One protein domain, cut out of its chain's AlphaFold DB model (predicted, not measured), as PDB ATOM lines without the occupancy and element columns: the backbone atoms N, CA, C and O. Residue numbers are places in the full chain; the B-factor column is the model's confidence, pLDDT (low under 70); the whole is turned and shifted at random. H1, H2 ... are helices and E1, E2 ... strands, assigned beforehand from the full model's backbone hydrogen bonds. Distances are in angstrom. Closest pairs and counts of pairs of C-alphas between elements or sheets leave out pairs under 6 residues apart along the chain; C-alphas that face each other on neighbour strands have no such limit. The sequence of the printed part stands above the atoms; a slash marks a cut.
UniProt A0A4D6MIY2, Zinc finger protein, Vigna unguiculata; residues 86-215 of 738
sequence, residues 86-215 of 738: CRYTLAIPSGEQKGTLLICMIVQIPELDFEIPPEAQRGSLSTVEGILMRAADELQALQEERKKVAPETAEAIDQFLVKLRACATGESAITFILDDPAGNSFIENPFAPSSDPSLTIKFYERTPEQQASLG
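What this domain is: This is residues 86 to 215 of the 738 residues of the protein "Zinc finger protein" of Vigna unguiculata (UniProt A0A4D6MIY2). A five-stranded antiparallel sheet makes a wall at one end, and a long helical arm, with H1 and H2 as one leg and H3 folding back beside them, reaches away past its E4 edge. Over one face of the sheet lies E2, tied by short pairings to residues 126 to 127 and 186 to 187, while H4 ends a tail after E6, away from the other helices. The 130 printed residues hold, in order, E1 E2 E3 E4 H1 H2 H3 E5 E6 H4, in the mixed class, helices and strands. The sheet order is E4 E3 E5 E1 E6. The whole is compact, with a radius of gyration of the C-alphas of 16.1 A, and spans 50 by 40 by 22 A, only just flat.

How they stand to each other: The sheet has E4 (residues 114 to 116) and E6 (199 to 204) as edge strands, with E3 (106 to 109), E5 (174 to 180) and E1 (86 to 92) as inner strands. E3 and E4 form a hairpin, with N 109 and O 114 at 2.9 A. E3 and E5 are antiparallel, with N 108 and O 177 at 2.8 A. E5 and E1 are antiparallel, with N 88 and O 178 at 2.8 A. E1 and E6 are antiparallel, with N 89 and O 200 at 2.8 A. E2, residues 101 to 103, pairs with no named strand. H1, residues 128 to 140, and H3, residues 151 to 168, touch at a shallow tilt of 15 degrees, opposite ways; their closest C-alphas are those of Glu 129 and Ala 168, 4.8 A apart. Both only graze the sheet, H1 with residues 128 to 135 and H3 with residues 160 to 168. H2, residues 143 to 149, forms a helical hairpin with H3, which touches it with residues 153 to 155 alone; the C-alphas of Lys 147 and Ala 154 are closest, at 5.4 A. H4, residues 208 to 213, is not on the sheet and touches no helix. In H1, H3 and H4 every O i to N i+4 pair is within hydrogen-bond range; in H2, 2 of 3 are.

Where its parts are: E1 begins at C-alpha 86 (97.143, 74.540, 107.769) and is 19.1 A long; E5 is 19.2 A and E6 16.5 A. H1 is 18.4 A long. H3 runs 25.4 A, from C-alpha 151 (112.522, 81.690, 143.804) to C-alpha 168. H4 ends at C-alpha 213 (112.432, 72.362, 107.948).

The domain as a whole: The C-alphas of Lys 148 and Pro 193, the two farthest apart, are 53.2 A apart. The printed part has no cut. The links E4 to H1 and E5 to E6 are long. The mean pLDDT of the printed part is 77.3, with residues 95 to 106, 118 to 126, 191 to 194 and 213 to 215 under 70.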
ATOM      1  N   CYS A  86      98.458  74.256 107.207       80.19
ATOM      2  CA  CYS A  86      97.143  74.540 107.769       80.19
ATOM      3  C   CYS A  86      97.270  75.269 109.106       80.19
ATOM      4  O   CYS A  86      98.153  75.004 109.914       80.19
ATOM      5  N   ARG A  87      96.359  76.212 109.334       85.56
ATOM      6  CA  ARG A  87      96.209  76.926 110.595       85.56
ATOM      7  C   ARG A  87      94.779  76.788 111.078       85.56
ATOM      8  O   ARG A  87      93.852  77.274 110.425       85.56
ATOM      9  N   TYR A  88      94.608  76.154 112.227       82.69
ATOM     10  CA  TYR A  88      93.336  76.074 112.925       82.69
ATOM     11  C   TYR A  88      93.249  77.182 113.970       82.69
ATOM     12  O   TYR A  88      94.226  77.548 114.619       82.69
ATOM     13  N   THR A  89      92.063  77.746 114.127       86.50
ATOM     14  CA  THR A  89      91.736  78.705 115.179       86.50
ATOM     15  C   THR A  89      90.418  78.268 115.787       86.50
ATOM     16  O   THR A  89      89.376  78.367 115.138       86.50
ATOM     17  N   LEU A  90      90.480  77.737 117.004       85.12
ATOM     18  CA  LEU A  90      89.337  77.239 117.755       85.12
ATOM     19  C   LEU A  90      89.052  78.193 118.917       85.12
ATOM     20  O   LEU A  90      89.892  78.368 119.798       85.12
ATOM     21  N   ALA A  91      87.871  78.802 118.924       85.06
ATOM     22  CA  ALA A  91      87.408  79.636 120.027       85.06
ATOM     23  C   ALA A  91      86.620  78.778 121.026       85.06
ATOM     24  O   ALA A  91      85.557  78.259 120.693       85.06
ATOM     25  N   ILE A  92      87.121  78.636 122.253       81.75
ATOM     26  CA  ILE A  92      86.475  77.846 123.306       81.75
ATOM     27  C   ILE A  92      85.846  78.814 124.317       81.75
ATOM     28  O   ILE A  92      86.581  79.525 125.009       81.75
ATOM     29  N   PRO A  93      84.505  78.903 124.405       79.44
ATOM     30  CA  PRO A  93      83.842  79.743 125.395       79.44
ATOM     31  C   PRO A  93      83.944  79.141 126.809       79.44
ATOM     32  O   PRO A  93      84.073  77.931 126.982       79.44
ATOM     33  N   SER A  94      83.847  79.993 127.836       72.31
ATOM     34  CA  SER A  94      83.831  79.559 129.244       72.31
ATOM     35  C   SER A  94      82.639  78.626 129.505       72.31
ATOM     36  O   SER A  94      81.502  78.954 129.157       72.31
ATOM     37  N   GLY A  95      82.899  77.468 130.117       65.12
ATOM     38  CA  GLY A  95      81.899  76.458 130.474       65.12
ATOM     39  C   GLY A  95      81.689  75.329 129.458       65.12
ATOM     40  O   GLY A  95      80.964  74.387 129.775       65.12
ATOM     41  N   GLU A  96      82.318  75.366 128.278       63.22
ATOM     42  CA  GLU A  96      82.288  74.257 127.315       63.22
ATOM     43  C   GLU A  96      83.588  73.445 127.364       63.22
ATOM     44  O   GLU A  96      84.645  73.901 126.931       63.22
ATOM     45  N   GLN A  97      83.507  72.203 127.851       52.50
ATOM     46  CA  GLN A  97      84.571  71.216 127.671       52.50
ATOM     47  C   GLN A  97      84.329  70.474 126.360       52.50
ATOM     48  O   GLN A  97      83.444  69.620 126.272       52.50
ATOM     49  N   LYS A  98      85.102  70.797 125.323       53.84
ATOM     50  CA  LYS A  98      85.104  70.007 124.092       53.84
ATOM     51  C   LYS A  98      86.257  69.009 124.156       53.84
ATOM     52  O   LYS A  98      87.426  69.389 124.124       53.84
ATOM     53  N   GLY A  99      85.915  67.724 124.243       50.47
ATOM     54  CA  GLY A  99      86.836  66.598 124.074       50.47
ATOM     55  C   GLY A  99      87.270  66.453 122.618       50.47
ATOM     56  O   GLY A  99      87.051  65.416 122.010       50.47
ATOM     57  N   THR A 100      87.810  67.520 122.040       55.38
ATOM     58  CA  THR A 100      88.215  67.570 120.642       55.38
ATOM     59  C   THR A 100      89.568  66.900 120.500       55.38
ATOM     60  O   THR A 100      90.520  67.324 121.153       55.38
ATOM     61  N   LEU A 101      89.655  65.862 119.668       51.19
ATOM     62  CA  LEU A 101      90.912  65.200 119.329       51.19
ATOM     63  C   LEU A 101      91.812  66.147 118.520       51.19
ATOM     64  O   LEU A 101      91.384  66.700 117.505       51.19
ATOM     65  N   LEU A 102      93.056  66.313 118.975       57.16
ATOM     66  CA  LEU A 102      94.126  67.052 118.314       57.16
ATOM     67  C   LEU A 102      95.320  66.155 118.036       57.16
ATOM     68  O   LEU A 102      95.737  65.366 118.882       57.16
ATOM     69  N   ILE A 103      95.916  66.365 116.869       52.69
ATOM     70  CA  ILE A 103      97.260  65.901 116.536       52.69
ATOM     71  C   ILE A 103      98.019  67.152 116.104       52.69
ATOM     72  O   ILE A 103      97.495  67.901 115.282       52.69
ATOM     73  N   CYS A 104      99.171  67.442 116.711       55.34
ATOM     74  CA  CYS A 104      99.756  68.783 116.659       55.34
ATOM     75  C   CYS A 104     101.282  68.791 116.495       55.34
ATOM     76  O   CYS A 104     101.960  67.881 116.978       55.34
ATOM     77  N   MET A 105     101.786  69.863 115.869       53.03
ATOM     78  CA  MET A 105     103.182  70.306 115.935       53.03
ATOM     79  C   MET A 105     103.367  71.666 116.636       53.03
ATOM     80  O   MET A 105     104.264  71.759 117.459       53.03
ATOM     81  N   ILE A 106     102.558  72.711 116.394       65.81
ATOM     82  CA  ILE A 106     102.725  74.021 117.071       65.81
ATOM     83  C   ILE A 106     101.399  74.501 117.665       65.81
ATOM     84  O   ILE A 106     100.393  74.591 116.956       65.81
ATOM     85  N   VAL A 107     101.412  74.846 118.959       77.88
ATOM     86  CA  VAL A 107     100.248  75.367 119.696       77.88
ATOM     87  C   VAL A 107     100.522  76.778 120.195       77.88
ATOM     88  O   VAL A 107     101.532  77.015 120.853       77.88
ATOM     89  N   GLN A 108      99.580  77.691 119.967       81.81
ATOM     90  CA  GLN A 108      99.597  79.052 120.497       81.81
ATOM     91  C   GLN A 108      98.280  79.383 121.206       81.81
ATOM     92  O   GLN A 108      97.193  79.135 120.679       81.81
ATOM     93  N   ILE A 109      98.387  79.987 122.392       84.88
ATOM     94  CA  ILE A 109      97.263  80.502 123.183       84.88
ATOM     95  C   ILE A 109      97.531  81.983 123.477       84.88
ATOM     96  O   ILE A 109      98.221  82.302 124.454       84.88
ATOM     97  N   PRO A 110      97.020  82.896 122.631       84.81
ATOM     98  CA  PRO A 110      97.307  84.325 122.729       84.81
ATOM     99  C   PRO A 110      96.901  84.947 124.067       84.81
ATOM    100  O   PRO A 110      97.586  85.829 124.564       84.81
ATOM    101  N   GLU A 111      95.810  84.490 124.686       82.94
ATOM    102  CA  GLU A 111      95.326  85.051 125.955       82.94
ATOM    103  C   GLU A 111      96.253  84.761 127.146       82.94
ATOM    104  O   GLU A 111      96.176  85.439 128.174       82.94
ATOM    105  N   LEU A 112      97.116  83.752 127.018       81.94
ATOM    106  CA  LEU A 112      98.084  83.357 128.038       81.94
ATOM    107  C   LEU A 112      99.524  83.749 127.677       81.94
ATOM    108  O   LEU A 112     100.415  83.455 128.471       81.94
ATOM    109  N   ASP A 113      99.754  84.379 126.517       83.81
ATOM    110  CA  ASP A 113     101.088  84.545 125.913       83.81
ATOM    111  C   ASP A 113     101.890  83.227 125.940       83.81
ATOM    112  O   ASP A 113     103.068  83.183 126.301       83.81
ATOM    113  N   PHE A 114     101.212  82.121 125.614       83.81
ATOM    114  CA  PHE A 114     101.754  80.771 125.734       83.81
ATOM    115  C   PHE A 114     101.922  80.111 124.368       83.81
ATOM    116  O   PHE A 114     100.981  80.061 123.574       83.81
ATOM    117  N   GLU A 115     103.112  79.569 124.122       83.81
ATOM    118  CA  GLU A 115     103.468  78.873 122.889       83.81
ATOM    119  C   GLU A 115     104.197  77.567 123.210       83.81
ATOM    120  O   GLU A 115     105.100  77.528 124.050       83.81
ATOM    121  N   ILE A 116     103.795  76.499 122.527       80.25
ATOM    122  CA  ILE A 116     104.464  75.203 122.559       80.25
ATOM    123  C   ILE A 116     105.165  75.028 121.206       80.25
ATOM    124  O   ILE A 116     104.473  74.865 120.194       80.25
ATOM    125  N   PRO A 117     106.509  75.079 121.167       72.88
ATOM    126  CA  PRO A 117     107.262  74.922 119.930       72.88
ATOM    127  C   PRO A 117     107.263  73.456 119.457       72.88
ATOM    128  O   PRO A 117     107.070  72.544 120.272       72.88
ATOM    129  N   PRO A 118     107.530  73.202 118.163       63.88
ATOM    130  CA  PRO A 118     107.444  71.863 117.574       63.88
ATOM    131  C   PRO A 118     108.438  70.856 118.153       63.88
ATOM    132  O   PRO A 118     108.187  69.654 118.134       63.88
ATOM    133  N   GLU A 119     109.548  71.315 118.729       61.66
ATOM    134  CA  GLU A 119     110.524  70.447 119.386       61.66
ATOM    135  C   GLU A 119     110.063  69.976 120.774       61.66
ATOM    136  O   GLU A 119     110.580  68.978 121.285       61.66
ATOM    137  N   ALA A 120     109.117  70.690 121.399       58.56
ATOM    138  CA  ALA A 120     108.679  70.421 122.766       58.56
ATOM    139  C   ALA A 120     107.673  69.267 122.854       58.56
ATOM    140  O   ALA A 120     107.638  68.571 123.869       58.56
ATOM    141  N   GLN A 121     106.875  69.029 121.808       55.53
ATOM    142  CA  GLN A 121     105.870  67.967 121.794       55.53
ATOM    143  C   GLN A 121     105.963  67.129 120.517       55.53
ATOM    144  O   GLN A 121     105.725  67.602 119.412       55.53
ATOM    145  N   ARG A 122     106.303  65.845 120.679       53.59
ATOM    146  CA  ARG A 122     106.248  64.853 119.594       53.59
ATOM    147  C   ARG A 122     104.790  64.473 119.335       53.59
ATOM    148  O   ARG A 122     104.036  64.332 120.297       53.59
ATOM    149  N   GLY A 123     104.424  64.301 118.061       57.06
ATOM    150  CA  GLY A 123     103.052  64.075 117.590       57.06
ATOM    151  C   GLY A 123     102.262  63.112 118.477       57.06
ATOM    152  O   GLY A 123     102.487  61.901 118.473       57.06
ATOM    153  N   SER A 124     101.342  63.661 119.270       55.34
ATOM    154  CA  SER A 124     100.494  62.896 120.182       55.34
ATOM    155  C   SER A 124      99.034  63.217 119.919       55.34
ATOM    156  O   SER A 124      98.671  64.389 119.853       55.34
ATOM    157  N   LEU A 125      98.207  62.179 119.813       61.75
ATOM    158  CA  LEU A 125      96.755  62.299 119.799       61.75
ATOM    159  C   LEU A 125      96.287  62.609 121.222       61.75
ATOM    160  O   LEU A 125      96.428  61.787 122.127       61.75
ATOM    161  N   SER A 126      95.787  63.821 121.432       68.56
ATOM    162  CA  SER A 126      95.351  64.301 122.744       68.56
ATOM    163  C   SER A 126      94.114  65.185 122.613       68.56
ATOM    164  O   SER A 126      93.652  65.444 121.509       68.56
ATOM    165  N   THR A 127      93.552  65.633 123.728       77.56
ATOM    166  CA  THR A 127      92.488  66.646 123.742       77.56
ATOM    167  C   THR A 127      93.073  68.022 124.043       77.56
ATOM    168  O   THR A 127      94.198  68.114 124.536       77.56
ATOM    169  N   VAL A 128      92.325  69.106 123.802       77.44
ATOM    170  CA  VAL A 128      92.766  70.461 124.203       77.44
ATOM    171  C   VAL A 128      93.104  70.493 125.698       77.44
ATOM    172  O   VAL A 128      94.164  70.975 126.092       77.44
ATOM    173  N   GLU A 129      92.233  69.907 126.522       80.94
ATOM    174  CA  GLU A 129      92.459  69.731 127.959       80.94
ATOM    175  C   GLU A 129      93.730  68.918 128.232       80.94
ATOM    176  O   GLU A 129      94.550  69.324 129.051       80.94
ATOM    177  N   GLY A 130      93.921  67.798 127.529       78.62
ATOM    178  CA  GLY A 130      95.085  66.931 127.698       78.62
ATOM    179  C   GLY A 130      96.404  67.641 127.395       78.62
ATOM    180  O   GLY A 130      97.355  67.509 128.166       78.62
ATOM    181  N   ILE A 131      96.455  68.446 126.328       80.25
ATOM    182  CA  ILE A 131      97.631  69.252 125.966       80.25
ATOM    183  C   ILE A 131      97.929  70.284 127.060       80.25
ATOM    184  O   ILE A 131      99.079  70.416 127.484       80.25
ATOM    185  N   LEU A 132      96.902  70.981 127.554       82.62
ATOM    186  CA  LEU A 132      97.047  71.975 128.619       82.62
ATOM    187  C   LEU A 132      97.489  71.339 129.942       82.62
ATOM    188  O   LEU A 132      98.445  71.794 130.564       82.62
ATOM    189  N   MET A 133      96.845  70.256 130.371       82.56
ATOM    190  CA  MET A 133      97.206  69.560 131.607       82.56
ATOM    191  C   MET A 133      98.628  69.004 131.544       82.56
ATOM    192  O   MET A 133      99.393  69.168 132.492       82.56
ATOM    193  N   ARG A 134      99.026  68.443 130.398       82.00
ATOM    194  CA  ARG A 134     100.397  67.975 130.180       82.00
ATOM    195  C   ARG A 134     101.408  69.118 130.254       82.00
ATOM    196  O   ARG A 134     102.415  68.982 130.942       82.00
ATOM    197  N   ALA A 135     101.127  70.251 129.610       83.81
ATOM    198  CA  ALA A 135     101.977  71.434 129.710       83.81
ATOM    199  C   ALA A 135     102.102  71.930 131.164       83.81
ATOM    200  O   ALA A 135     103.193  72.306 131.597       83.81
ATOM    201  N   ALA A 136     101.015  71.884 131.945       86.06
ATOM    202  CA  ALA A 136     101.044  72.221 133.367       86.06
ATOM    203  C   ALA A 136     101.948  71.268 134.167       86.06
ATOM    204  O   ALA A 136     102.753  71.718 134.985       86.06
ATOM    205  N   ASP A 137     101.836  69.964 133.928       85.06
ATOM    206  CA  ASP A 137     102.613  68.947 134.638       85.06
ATOM    207  C   ASP A 137     104.107  69.016 134.281       85.06
ATOM    208  O   ASP A 137     104.959  68.955 135.172       85.06
ATOM    209  N   GLU A 138     104.441  69.231 133.005       84.31
ATOM    210  CA  GLU A 138     105.821  69.406 132.527       84.31
ATOM    211  C   GLU A 138     106.467  70.678 133.103       84.31
ATOM    212  O   GLU A 138     107.615  70.651 133.559       84.31
ATOM    213  N   LEU A 139     105.720  71.785 133.171       86.12
ATOM    214  CA  LEU A 139     106.184  73.008 133.828       86.12
ATOM    215  C   LEU A 139     106.355  72.822 135.343       86.12
ATOM    216  O   LEU A 139     107.286  73.402 135.914       86.12
ATOM    217  N   GLN A 140     105.508  72.008 135.984       87.50
ATOM    218  CA  GLN A 140     105.555  71.741 137.423       87.50
ATOM    219  C   GLN A 140     106.679  70.775 137.834       87.50
ATOM    220  O   GLN A 140     107.199  70.907 138.944       87.50
ATOM    221  N   ALA A 141     107.083  69.831 136.979       85.69
ATOM    222  CA  ALA A 141     107.993  68.733 137.331       85.69
ATOM    223  C   ALA A 141     109.300  69.178 138.021       85.69
ATOM    224  O   ALA A 141     109.784  68.502 138.928       85.69
ATOM    225  N   LEU A 142     109.849  70.337 137.637       85.06
ATOM    226  CA  LEU A 142     111.099  70.885 138.183       85.06
ATOM    227  C   LEU A 142     110.897  72.073 139.144       85.06
ATOM    228  O   LEU A 142     111.864  72.745 139.510       85.06
ATOM    229  N   GLN A 143     109.664  72.359 139.585       85.19
ATOM    230  CA  GLN A 143     109.382  73.534 140.424       85.19
ATOM    231  C   GLN A 143     110.097  73.500 141.781       85.19
ATOM    232  O   GLN A 143     110.609  74.525 142.221       85.19
ATOM    233  N   GLU A 144     110.209  72.342 142.436       86.69
ATOM    234  CA  GLU A 144     110.888  72.233 143.741       86.69
ATOM    235  C   GLU A 144     112.401  72.504 143.661       86.69
ATOM    236  O   GLU A 144     113.012  72.970 144.625       86.69
ATOM    237  N   GLU A 145     113.017  72.255 142.504       86.25
ATOM    238  CA  GLU A 145     114.411  72.622 142.244       86.25
ATOM    239  C   GLU A 145     114.531  74.106 141.890       86.25
ATOM    240  O   GLU A 145     115.388  74.804 142.441       86.25
ATOM    241  N   ARG A 146     113.619  74.626 141.057       87.25
ATOM    242  CA  ARG A 146     113.569  76.052 140.699       87.25
ATOM    243  C   ARG A 146     113.368  76.945 141.918       87.25
ATOM    244  O   ARG A 146     114.055  77.952 142.020       87.25
ATOM    245  N   LYS A 147     112.550  76.548 142.898       89.38
ATOM    246  CA  LYS A 147     112.380  77.285 144.168       89.38
ATOM    247  C   LYS A 147     113.691  77.464 144.943       89.38
ATOM    248  O   LYS A 147     113.846  78.454 145.652       89.38
ATOM    249  N   LYS A 148     114.639  76.526 144.812       88.50
ATOM    250  CA  LYS A 148     115.946  76.588 145.489       88.50
ATOM    251  C   LYS A 148     116.946  77.481 144.756       88.50
ATOM    252  O   LYS A 148     117.775  78.105 145.409       88.50
ATOM    253  N   VAL A 149     116.892  77.511 143.423       90.38
ATOM    254  CA  VAL A 149     117.865  78.227 142.577       90.38
ATOM    255  C   VAL A 149     117.388  79.640 142.223       90.38
ATOM    256  O   VAL A 149     118.175  80.580 142.271       90.38
ATOM    257  N   ALA A 150     116.108  79.795 141.887       89.06
ATOM    258  CA  ALA A 150     115.488  81.026 141.400       89.06
ATOM    259  C   ALA A 150     114.036  81.154 141.924       89.06
ATOM    260  O   ALA A 150     113.083  80.822 141.210       89.06
ATOM    261  N   PRO A 151     113.841  81.633 143.170       89.44
ATOM    262  CA  PRO A 151     112.522  81.690 143.804       89.44
ATOM    263  C   PRO A 151     111.539  82.627 143.086       89.44
ATOM    264  O   PRO A 151     110.369  82.281 142.958       89.44
ATOM    265  N   GLU A 152     112.004  83.762 142.553       90.69
ATOM    266  CA  GLU A 152     111.149  84.711 141.819       90.69
ATOM    267  C   GLU A 152     110.575  84.097 140.530       90.69
ATOM    268  O   GLU A 152     109.392  84.246 140.228       90.69
ATOM    269  N   THR A 153     111.390  83.341 139.783       87.25
ATOM    270  CA  THR A 153     110.936  82.624 138.582       87.25
ATOM    271  C   THR A 153     109.969  81.499 138.940       87.25
ATOM    272  O   THR A 153     108.982  81.294 138.238       87.25
ATOM    273  N   ALA A 154     110.221  80.785 140.040       88.31
ATOM    274  CA  ALA A 154     109.324  79.735 140.508       88.31
ATOM    275  C   ALA A 154     107.938  80.288 140.874       88.31
ATOM    276  O   ALA A 154     106.938  79.677 140.502       88.31
ATOM    277  N   GLU A 155     107.870  81.454 141.523       90.69
ATOM    278  CA  GLU A 155     106.603  82.112 141.859       90.69
ATOM    279  C   GLU A 155     105.837  82.578 140.610       90.69
ATOM    280  O   GLU A 155     104.626  82.374 140.518       90.69
ATOM    281  N   ALA A 156     106.534  83.125 139.608       89.19
ATOM    282  CA  ALA A 156     105.918  83.486 138.329       89.19
ATOM    283  C   ALA A 156     105.322  82.263 137.605       89.19
ATOM    284  O   ALA A 156     104.216  82.336 137.065       89.19
ATOM    285  N   ILE A 157     106.021  81.124 137.636       89.50
ATOM    286  CA  ILE A 157     105.533  79.865 137.054       89.50
ATOM    287  C   ILE A 157     104.343  79.324 137.851       89.50
ATOM    288  O   ILE A 157     103.361  78.908 137.243       89.50
ATOM    289  N   ASP A 158     104.367  79.383 139.185       89.00
ATOM    290  CA  ASP A 158     103.237  78.950 140.019       89.00
ATOM    291  C   ASP A 158     101.973  79.782 139.721       89.00
ATOM    292  O   ASP A 158     100.880  79.227 139.587       89.00
ATOM    293  N   GLN A 159     102.108  81.100 139.522       89.56
ATOM    294  CA  GLN A 159     100.994  81.961 139.097       89.56
ATOM    295  C   GLN A 159     100.485  81.610 137.691       89.56
ATOM    296  O   GLN A 159      99.278  81.645 137.437       89.56
ATOM    297  N   PHE A 160     101.390  81.263 136.775       90.25
ATOM    298  CA  PHE A 160     101.036  80.848 135.420       90.25
ATOM    299  C   PHE A 160     100.314  79.491 135.396       90.25
ATOM    300  O   PHE A 160      99.293  79.357 134.724       90.25
ATOM    301  N   LEU A 161     100.761  78.519 136.199       88.81
ATOM    302  CA  LEU A 161     100.131  77.201 136.333       88.81
ATOM    303  C   LEU A 161      98.672  77.294 136.796       88.81
ATOM    304  O   LEU A 161      97.838  76.516 136.339       88.81
ATOM    305  N   VAL A 162      98.343  78.255 137.668       89.38
ATOM    306  CA  VAL A 162      96.953  78.509 138.083       89.38
ATOM    307  C   VAL A 162      96.097  78.948 136.894       89.38
ATOM    308  O   VAL A 162      95.008  78.410 136.701       89.38
ATOM    309  N   LYS A 163      96.594  79.876 136.064       87.88
ATOM    310  CA  LYS A 163      95.878  80.336 134.860       87.88
ATOM    311  C   LYS A 163      95.707  79.213 133.841       87.88
ATOM    312  O   LYS A 163      94.618  79.032 133.308       87.88
ATOM    313  N   LEU A 164      96.767  78.443 133.604       86.06
ATOM    314  CA  LEU A 164      96.774  77.372 132.613       86.06
ATOM    315  C   LEU A 164      95.824  76.229 133.007       86.06
ATOM    316  O   LEU A 164      95.079  75.732 132.167       86.06
ATOM    317  N   ARG A 165      95.753  75.890 134.303       86.75
ATOM    318  CA  ARG A 165      94.773  74.930 134.841       86.75
ATOM    319  C   ARG A 165      93.336  75.432 134.776       86.75
ATOM    320  O   ARG A 165      92.465  74.655 134.411       86.75
ATOM    321  N   ALA A 166      93.090  76.709 135.075       85.38
ATOM    322  CA  ALA A 166      91.757  77.303 134.941       85.38
ATOM    323  C   ALA A 166      91.265  77.301 133.478       85.38
ATOM    324  O   ALA A 166      90.074  77.155 133.206       85.38
ATOM    325  N   CYS A 167      92.186  77.429 132.520       82.75
ATOM    326  CA  CYS A 167      91.878  77.271 131.100       82.75
ATOM    327  C   CYS A 167      91.603  75.805 130.739       82.75
ATOM    328  O   CYS A 167      90.650  75.532 130.016       82.75
ATOM    329  N   ALA A 168      92.380  74.862 131.282       81.00
ATOM    330  CA  ALA A 168      92.183  73.430 131.054       81.00
ATOM    331  C   ALA A 168      90.822  72.926 131.569       81.00
ATOM    332  O   ALA A 168      90.174  72.127 130.902       81.00
ATOM    333  N   THR A 169      90.353  73.427 132.718       80.62
ATOM    334  CA  THR A 169      89.050  73.045 133.292       80.62
ATOM    335  C   THR A 169      87.853  73.717 132.611       80.62
ATOM    336  O   THR A 169      86.713  73.331 132.881       80.62
ATOM    337  N   GLY A 170      88.088  74.677 131.708       76.69
ATOM    338  CA  GLY A 170      87.048  75.410 130.983       76.69
ATOM    339  C   GLY A 170      86.463  76.603 131.748       76.69
ATOM    340  O   GLY A 170      85.410  77.111 131.370       76.69
ATOM    341  N   GLU A 171      87.109  77.075 132.819       80.06
ATOM    342  CA  GLU A 171      86.637  78.243 133.582       80.06
ATOM    343  C   GLU A 171      86.834  79.552 132.806       80.06
ATOM    344  O   GLU A 171      86.053  80.494 132.950       80.06
ATOM    345  N   SER A 172      87.850  79.608 131.944       80.06
ATOM    346  CA  SER A 172      88.180  80.778 131.123       80.06
ATOM    347  C   SER A 172      87.981  80.493 129.638       80.06
ATOM    348  O   SER A 172      88.283  79.399 129.170       80.06
ATOM    349  N   ALA A 173      87.488  81.489 128.898       82.88
ATOM    350  CA  ALA A 173      87.440  81.413 127.443       82.88
ATOM    351  C   ALA A 173      88.856  81.548 126.869       82.88
ATOM    352  O   ALA A 173      89.608  82.420 127.307       82.88
ATOM    353  N   ILE A 174      89.197  80.706 125.896       86.12
ATOM    354  CA  ILE A 174      90.522  80.682 125.268       86.12
ATOM    355  C   ILE A 174      90.413  80.546 123.754       86.12
ATOM    356  O   ILE A 174      89.501  79.890 123.242       86.12
ATOM    357  N   THR A 175      91.377  81.122 123.039       87.12
ATOM    358  CA  THR A 175      91.557  80.881 121.611       87.12
ATOM    359  C   THR A 175      92.727  79.933 121.426       87.12
ATOM    360  O   THR A 175      93.876  80.259 121.708       87.12
ATOM    361  N   PHE A 176      92.432  78.742 120.925       85.12
ATOM    362  CA  PHE A 176      93.432  77.734 120.634       85.12
ATOM    363  C   PHE A 176      93.835  77.836 119.164       85.12
ATOM    364  O   PHE A 176      93.031  77.575 118.263       85.12
ATOM    365  N   ILE A 177      95.072  78.256 118.912       85.62
ATOM    366  CA  ILE A 177      95.628  78.367 117.566       85.62
ATOM    367  C   ILE A 177      96.593  77.210 117.360       85.62
ATOM    368  O   ILE A 177      97.555  77.054 118.106       85.62
ATOM    369  N   LEU A 178      96.341  76.422 116.323       82.75
ATOM    370  CA  LEU A 178      97.242  75.368 115.887       82.75
ATOM    371  C   LEU A 178      97.796  75.757 114.524       82.75
ATOM    372  O   LEU A 178      97.014  76.002 113.607       82.75
ATOM    373  N   ASP A 179      99.116  75.806 114.391       82.06
ATOM    374  CA  ASP A 179      99.790  76.101 113.125       82.06
ATOM    375  C   ASP A 179     100.663  74.912 112.713       82.06
ATOM    376  O   ASP A 179     101.558  74.500 113.445       82.06
ATOM    377  N   ASP A 180     100.373  74.318 111.558       80.50
ATOM    378  CA  ASP A 180     101.097  73.161 111.053       80.50
ATOM    379  C   ASP A 180     101.543  73.364 109.599       80.50
ATOM    380  O   ASP A 180     100.748  73.200 108.661       80.50
ATOM    381  N   PRO A 181     102.841  73.650 109.388       76.62
ATOM    382  CA  PRO A 181     103.429  73.737 108.059       76.62
ATOM    383  C   PRO A 181     103.314  72.443 107.241       76.62
ATOM    384  O   PRO A 181     103.252  72.517 106.012       76.62
ATOM    385  N   ALA A 182     103.272  71.267 107.882       71.44
ATOM    386  CA  ALA A 182     103.143  69.974 107.206       71.44
ATOM    387  C   ALA A 182     101.705  69.679 106.745       71.44
ATOM    388  O   ALA A 182     101.496  68.810 105.896       71.44
ATOM    389  N   GLY A 183     100.722  70.400 107.296       71.31
ATOM    390  CA  GLY A 183      99.304  70.271 106.968       71.31
ATOM    391  C   GLY A 183      98.637  68.983 107.468       71.31
ATOM    392  O   GLY A 183      97.592  68.587 106.946       71.31
ATOM    393  N   ASN A 184      99.236  68.301 108.442       70.44
ATOM    394  CA  ASN A 184      98.790  66.990 108.920       70.44
ATOM    395  C   ASN A 184      97.966  67.061 110.208       70.44
ATOM    396  O   ASN A 184      97.254  66.119 110.551       70.44
ATOM    397  N   SER A 185      98.034  68.182 110.906       71.75
ATOM    398  CA  SER A 185      97.304  68.415 112.136       71.75
ATOM    399  C   SER A 185      95.803  68.508 111.897       71.75
ATOM    400  O   SER A 185      95.342  68.898 110.824       71.75
ATOM    401  N   PHE A 186      95.032  68.148 112.919       72.88
ATOM    402  CA  PHE A 186      93.578  68.068 112.836       72.88
ATOM    403  C   PHE A 186      92.924  68.429 114.152       72.88
ATOM    404  O   PHE A 186      93.467  68.150 115.217       72.88
ATOM    405  N   ILE A 187      91.749  69.040 114.041       76.62
ATOM    406  CA  ILE A 187      90.852  69.364 115.141       76.62
ATOM    407  C   ILE A 187      89.486  68.798 114.755       76.62
ATOM    408  O   ILE A 187      88.926  69.185 113.727       76.62
ATOM    409  N   GLU A 188      88.971  67.868 115.558       71.12
ATOM    410  CA  GLU A 188      87.668  67.240 115.322       71.12
ATOM    411  C   GLU A 188      86.523  68.268 115.330       71.12
ATOM    412  O   GLU A 188      86.407  69.093 116.239       71.12
ATOM    413  N   ASN A 189      85.652  68.192 114.318       76.44
ATOM    414  CA  ASN A 189      84.420  68.974 114.245       76.44
ATOM    415  C   ASN A 189      83.240  68.148 114.803       76.44
ATOM    416  O   ASN A 189      82.744  67.264 114.098       76.44
ATOM    417  N   PRO A 190      82.725  68.462 116.006       70.44
ATOM    418  CA  PRO A 190      81.621  67.718 116.616       70.44
ATOM    419  C   PRO A 190      80.274  67.904 115.896       70.44
ATOM    420  O   PRO A 190      79.337  67.148 116.140       70.44
ATOM    421  N   PHE A 191      80.154  68.900 115.014       67.88
ATOM    422  CA  PHE A 191      78.945  69.188 114.240       67.88
ATOM    423  C   PHE A 191      79.002  68.635 112.809       67.88
ATOM    424  O   PHE A 191      78.114  68.939 112.007       67.88
ATOM    425  N   ALA A 192      80.018  67.837 112.460       57.44
ATOM    426  CA  ALA A 192      80.141  67.247 111.130       57.44
ATOM    427  C   ALA A 192      78.857  66.480 110.733       57.44
ATOM    428  O   ALA A 192      78.296  65.754 111.557       57.44
ATOM    429  N   PRO A 193      78.353  66.634 109.489       60.94
ATOM    430  CA  PRO A 193      78.963  67.304 108.331       60.94
ATOM    431  C   PRO A 193      78.754  68.831 108.260       60.94
ATOM    432  O   PRO A 193      79.233  69.464 107.321       60.94
ATOM    433  N   SER A 194      78.038  69.442 109.209       67.31
ATOM    434  CA  SER A 194      77.860  70.900 109.250       67.31
ATOM    435  C   SER A 194      79.108  71.614 109.788       67.31
ATOM    436  O   SER A 194      79.897  71.037 110.533       67.31
ATOM    437  N   SER A 195      79.329  72.867 109.381       71.31
ATOM    438  CA  SER A 195      80.485  73.660 109.821       71.31
ATOM    439  C   SER A 195      80.384  74.027 111.305       71.31
ATOM    440  O   SER A 195      79.358  74.568 111.719       71.31
ATOM    441  N   ASP A 196      81.453  73.816 112.079       78.56
ATOM    442  CA  ASP A 196      81.537  74.320 113.456       78.56
ATOM    443  C   ASP A 196      81.692  75.857 113.443       78.56
ATOM    444  O   ASP A 196      82.680  76.360 112.905       78.56
ATOM    445  N   PRO A 197      80.767  76.631 114.042       80.88
ATOM    446  CA  PRO A 197      80.882  78.090 114.115       80.88
ATOM    447  C   PRO A 197      82.064  78.576 114.969       80.88
ATOM    448  O   PRO A 197      82.471  79.730 114.845       80.88
ATOM    449  N   SER A 198      82.606  77.722 115.840       80.81
ATOM    450  CA  SER A 198      83.728  78.032 116.731       80.81
ATOM    451  C   SER A 198      85.101  77.651 116.163       80.81
ATOM    452  O   SER A 198      86.119  78.029 116.744       80.81
ATOM    453  N   LEU A 199      85.147  76.951 115.020       82.88
ATOM    454  CA  LEU A 199      86.375  76.436 114.409       82.88
ATOM    455  C   LEU A 199      86.615  77.103 113.047       82.88
ATOM    456  O   LEU A 199      85.828  76.959 112.115       82.88
ATOM    457  N   THR A 200      87.727  77.820 112.902       82.44
ATOM    458  CA  THR A 200      88.161  78.406 111.625       82.44
ATOM    459  C   THR A 200      89.418  77.705 111.128       82.44
ATOM    460  O   THR A 200      90.403  77.613 111.856       82.44
ATOM    461  N   ILE A 201      89.409  77.257 109.872       82.50
ATOM    462  CA  ILE A 201      90.545  76.587 109.225       82.50
ATOM    463  C   ILE A 201      91.045  77.473 108.081       82.50
ATOM    464  O   ILE A 201      90.266  77.871 107.215       82.50
ATOM    465  N   LYS A 202      92.342  77.797 108.070       82.69
ATOM    466  CA  LYS A 202      93.000  78.561 107.000       82.69
ATOM    467  C   LYS A 202      94.168  77.772 106.428       82.69
ATOM    468  O   LYS A 202      95.048  77.351 107.168       82.69
ATOM    469  N   PHE A 203      94.211  77.635 105.110       81.81
ATOM    470  CA  PHE A 203      95.342  77.031 104.404       81.81
ATOM    471  C   PHE A 203      96.278  78.124 103.877       81.81
ATOM    472  O   PHE A 203      95.801  79.136 103.358       81.81
ATOM    473  N   TYR A 204      97.594  77.925 103.983       79.62
ATOM    474  CA  TYR A 204      98.615  78.889 103.549       79.62
ATOM    475  C   TYR A 204      99.734  78.223 102.729       79.62
ATOM    476  O   TYR A 204      99.918  77.007 102.771       79.62
ATOM    477  N   GLU A 205     100.438  79.010 101.912       79.44
ATOM    478  CA  GLU A 205     101.644  78.544 101.208       79.44
ATOM    479  C   GLU A 205     102.854  78.615 102.138       79.44
ATOM    480  O   GLU A 205     103.040  79.610 102.840       79.44
ATOM    481  N   ARG A 206     103.654  77.545 102.155       84.25
ATOM    482  CA  ARG A 206     104.819  77.424 103.032       84.25
ATOM    483  C   ARG A 206     105.885  78.449 102.655       84.25
ATOM    484  O   ARG A 206     106.167  78.666 101.480       84.25
ATOM    485  N   THR A 207     106.504  79.032 103.670       82.62
ATOM    486  CA  THR A 207     107.717  79.838 103.498       82.62
ATOM    487  C   THR A 207     108.912  78.944 103.134       82.62
ATOM    488  O   THR A 207     108.899  77.752 103.462       82.62
ATOM    489  N   PRO A 208     109.960  79.478 102.478       77.81
ATOM    490  CA  PRO A 208     111.179  78.724 102.189       77.81
ATOM    491  C   PRO A 208     111.807  78.100 103.442       77.81
ATOM    492  O   PRO A 208     112.271  76.963 103.399       77.81
ATOM    493  N   GLU A 209     111.763  78.793 104.581       78.38
ATOM    494  CA  GLU A 209     112.267  78.299 105.862       78.38
ATOM    495  C   GLU A 209     111.456  77.094 106.362       78.38
ATOM    496  O   GLU A 209     112.029  76.068 106.732       78.38
ATOM    497  N   GLN A 210     110.121  77.174 106.295       77.06
ATOM    498  CA  GLN A 210     109.223  76.058 106.628       77.06
ATOM    499  C   GLN A 210     109.411  74.868 105.677       77.06
ATOM    500  O   GLN A 210     109.321  73.707 106.071       77.06
ATOM    501  N   GLN A 211     109.686  75.147 104.406       71.19
ATOM    502  CA  GLN A 211     109.914  74.132 103.389       71.19
ATOM    503  C   GLN A 211     111.240  73.393 103.637       71.19
ATOM    504  O   GLN A 211     111.268  72.162 103.604       71.19
ATOM    505  N   ALA A 212     112.300  74.117 104.008       72.25
ATOM    506  CA  ALA A 212     113.567  73.528 104.434       72.25
ATOM    507  C   ALA A 212     113.412  72.672 105.703       72.25
ATOM    508  O   ALA A 212     113.933  71.557 105.746       72.25
ATOM    509  N   SER A 213     112.657  73.135 106.711       66.25
ATOM    510  CA  SER A 213     112.432  72.362 107.948       66.25
ATOM    511  C   SER A 213     111.670  71.053 107.724       66.25
ATOM    512  O   SER A 213     111.827  70.111 108.494       66.25
ATOM    513  N   LEU A 214     110.878  70.974 106.650       65.75
ATOM    514  CA  LEU A 214     110.140  69.776 106.244       65.75
ATOM    515  C   LEU A 214     110.949  68.854 105.311       65.75
ATOM    516  O   LEU A 214     110.416  67.863 104.819       65.75
ATOM    517  N   GLY A 215     112.223  69.170 105.053       59.91
ATOM    518  CA  GLY A 215     113.120  68.343 104.244       59.91
ATOM    519  C   GLY A 215     112.986  68.530 102.730       59.91
ATOM    520  O   GLY A 215     113.545  67.741 101.970       59.91
TER     521      GLY A 215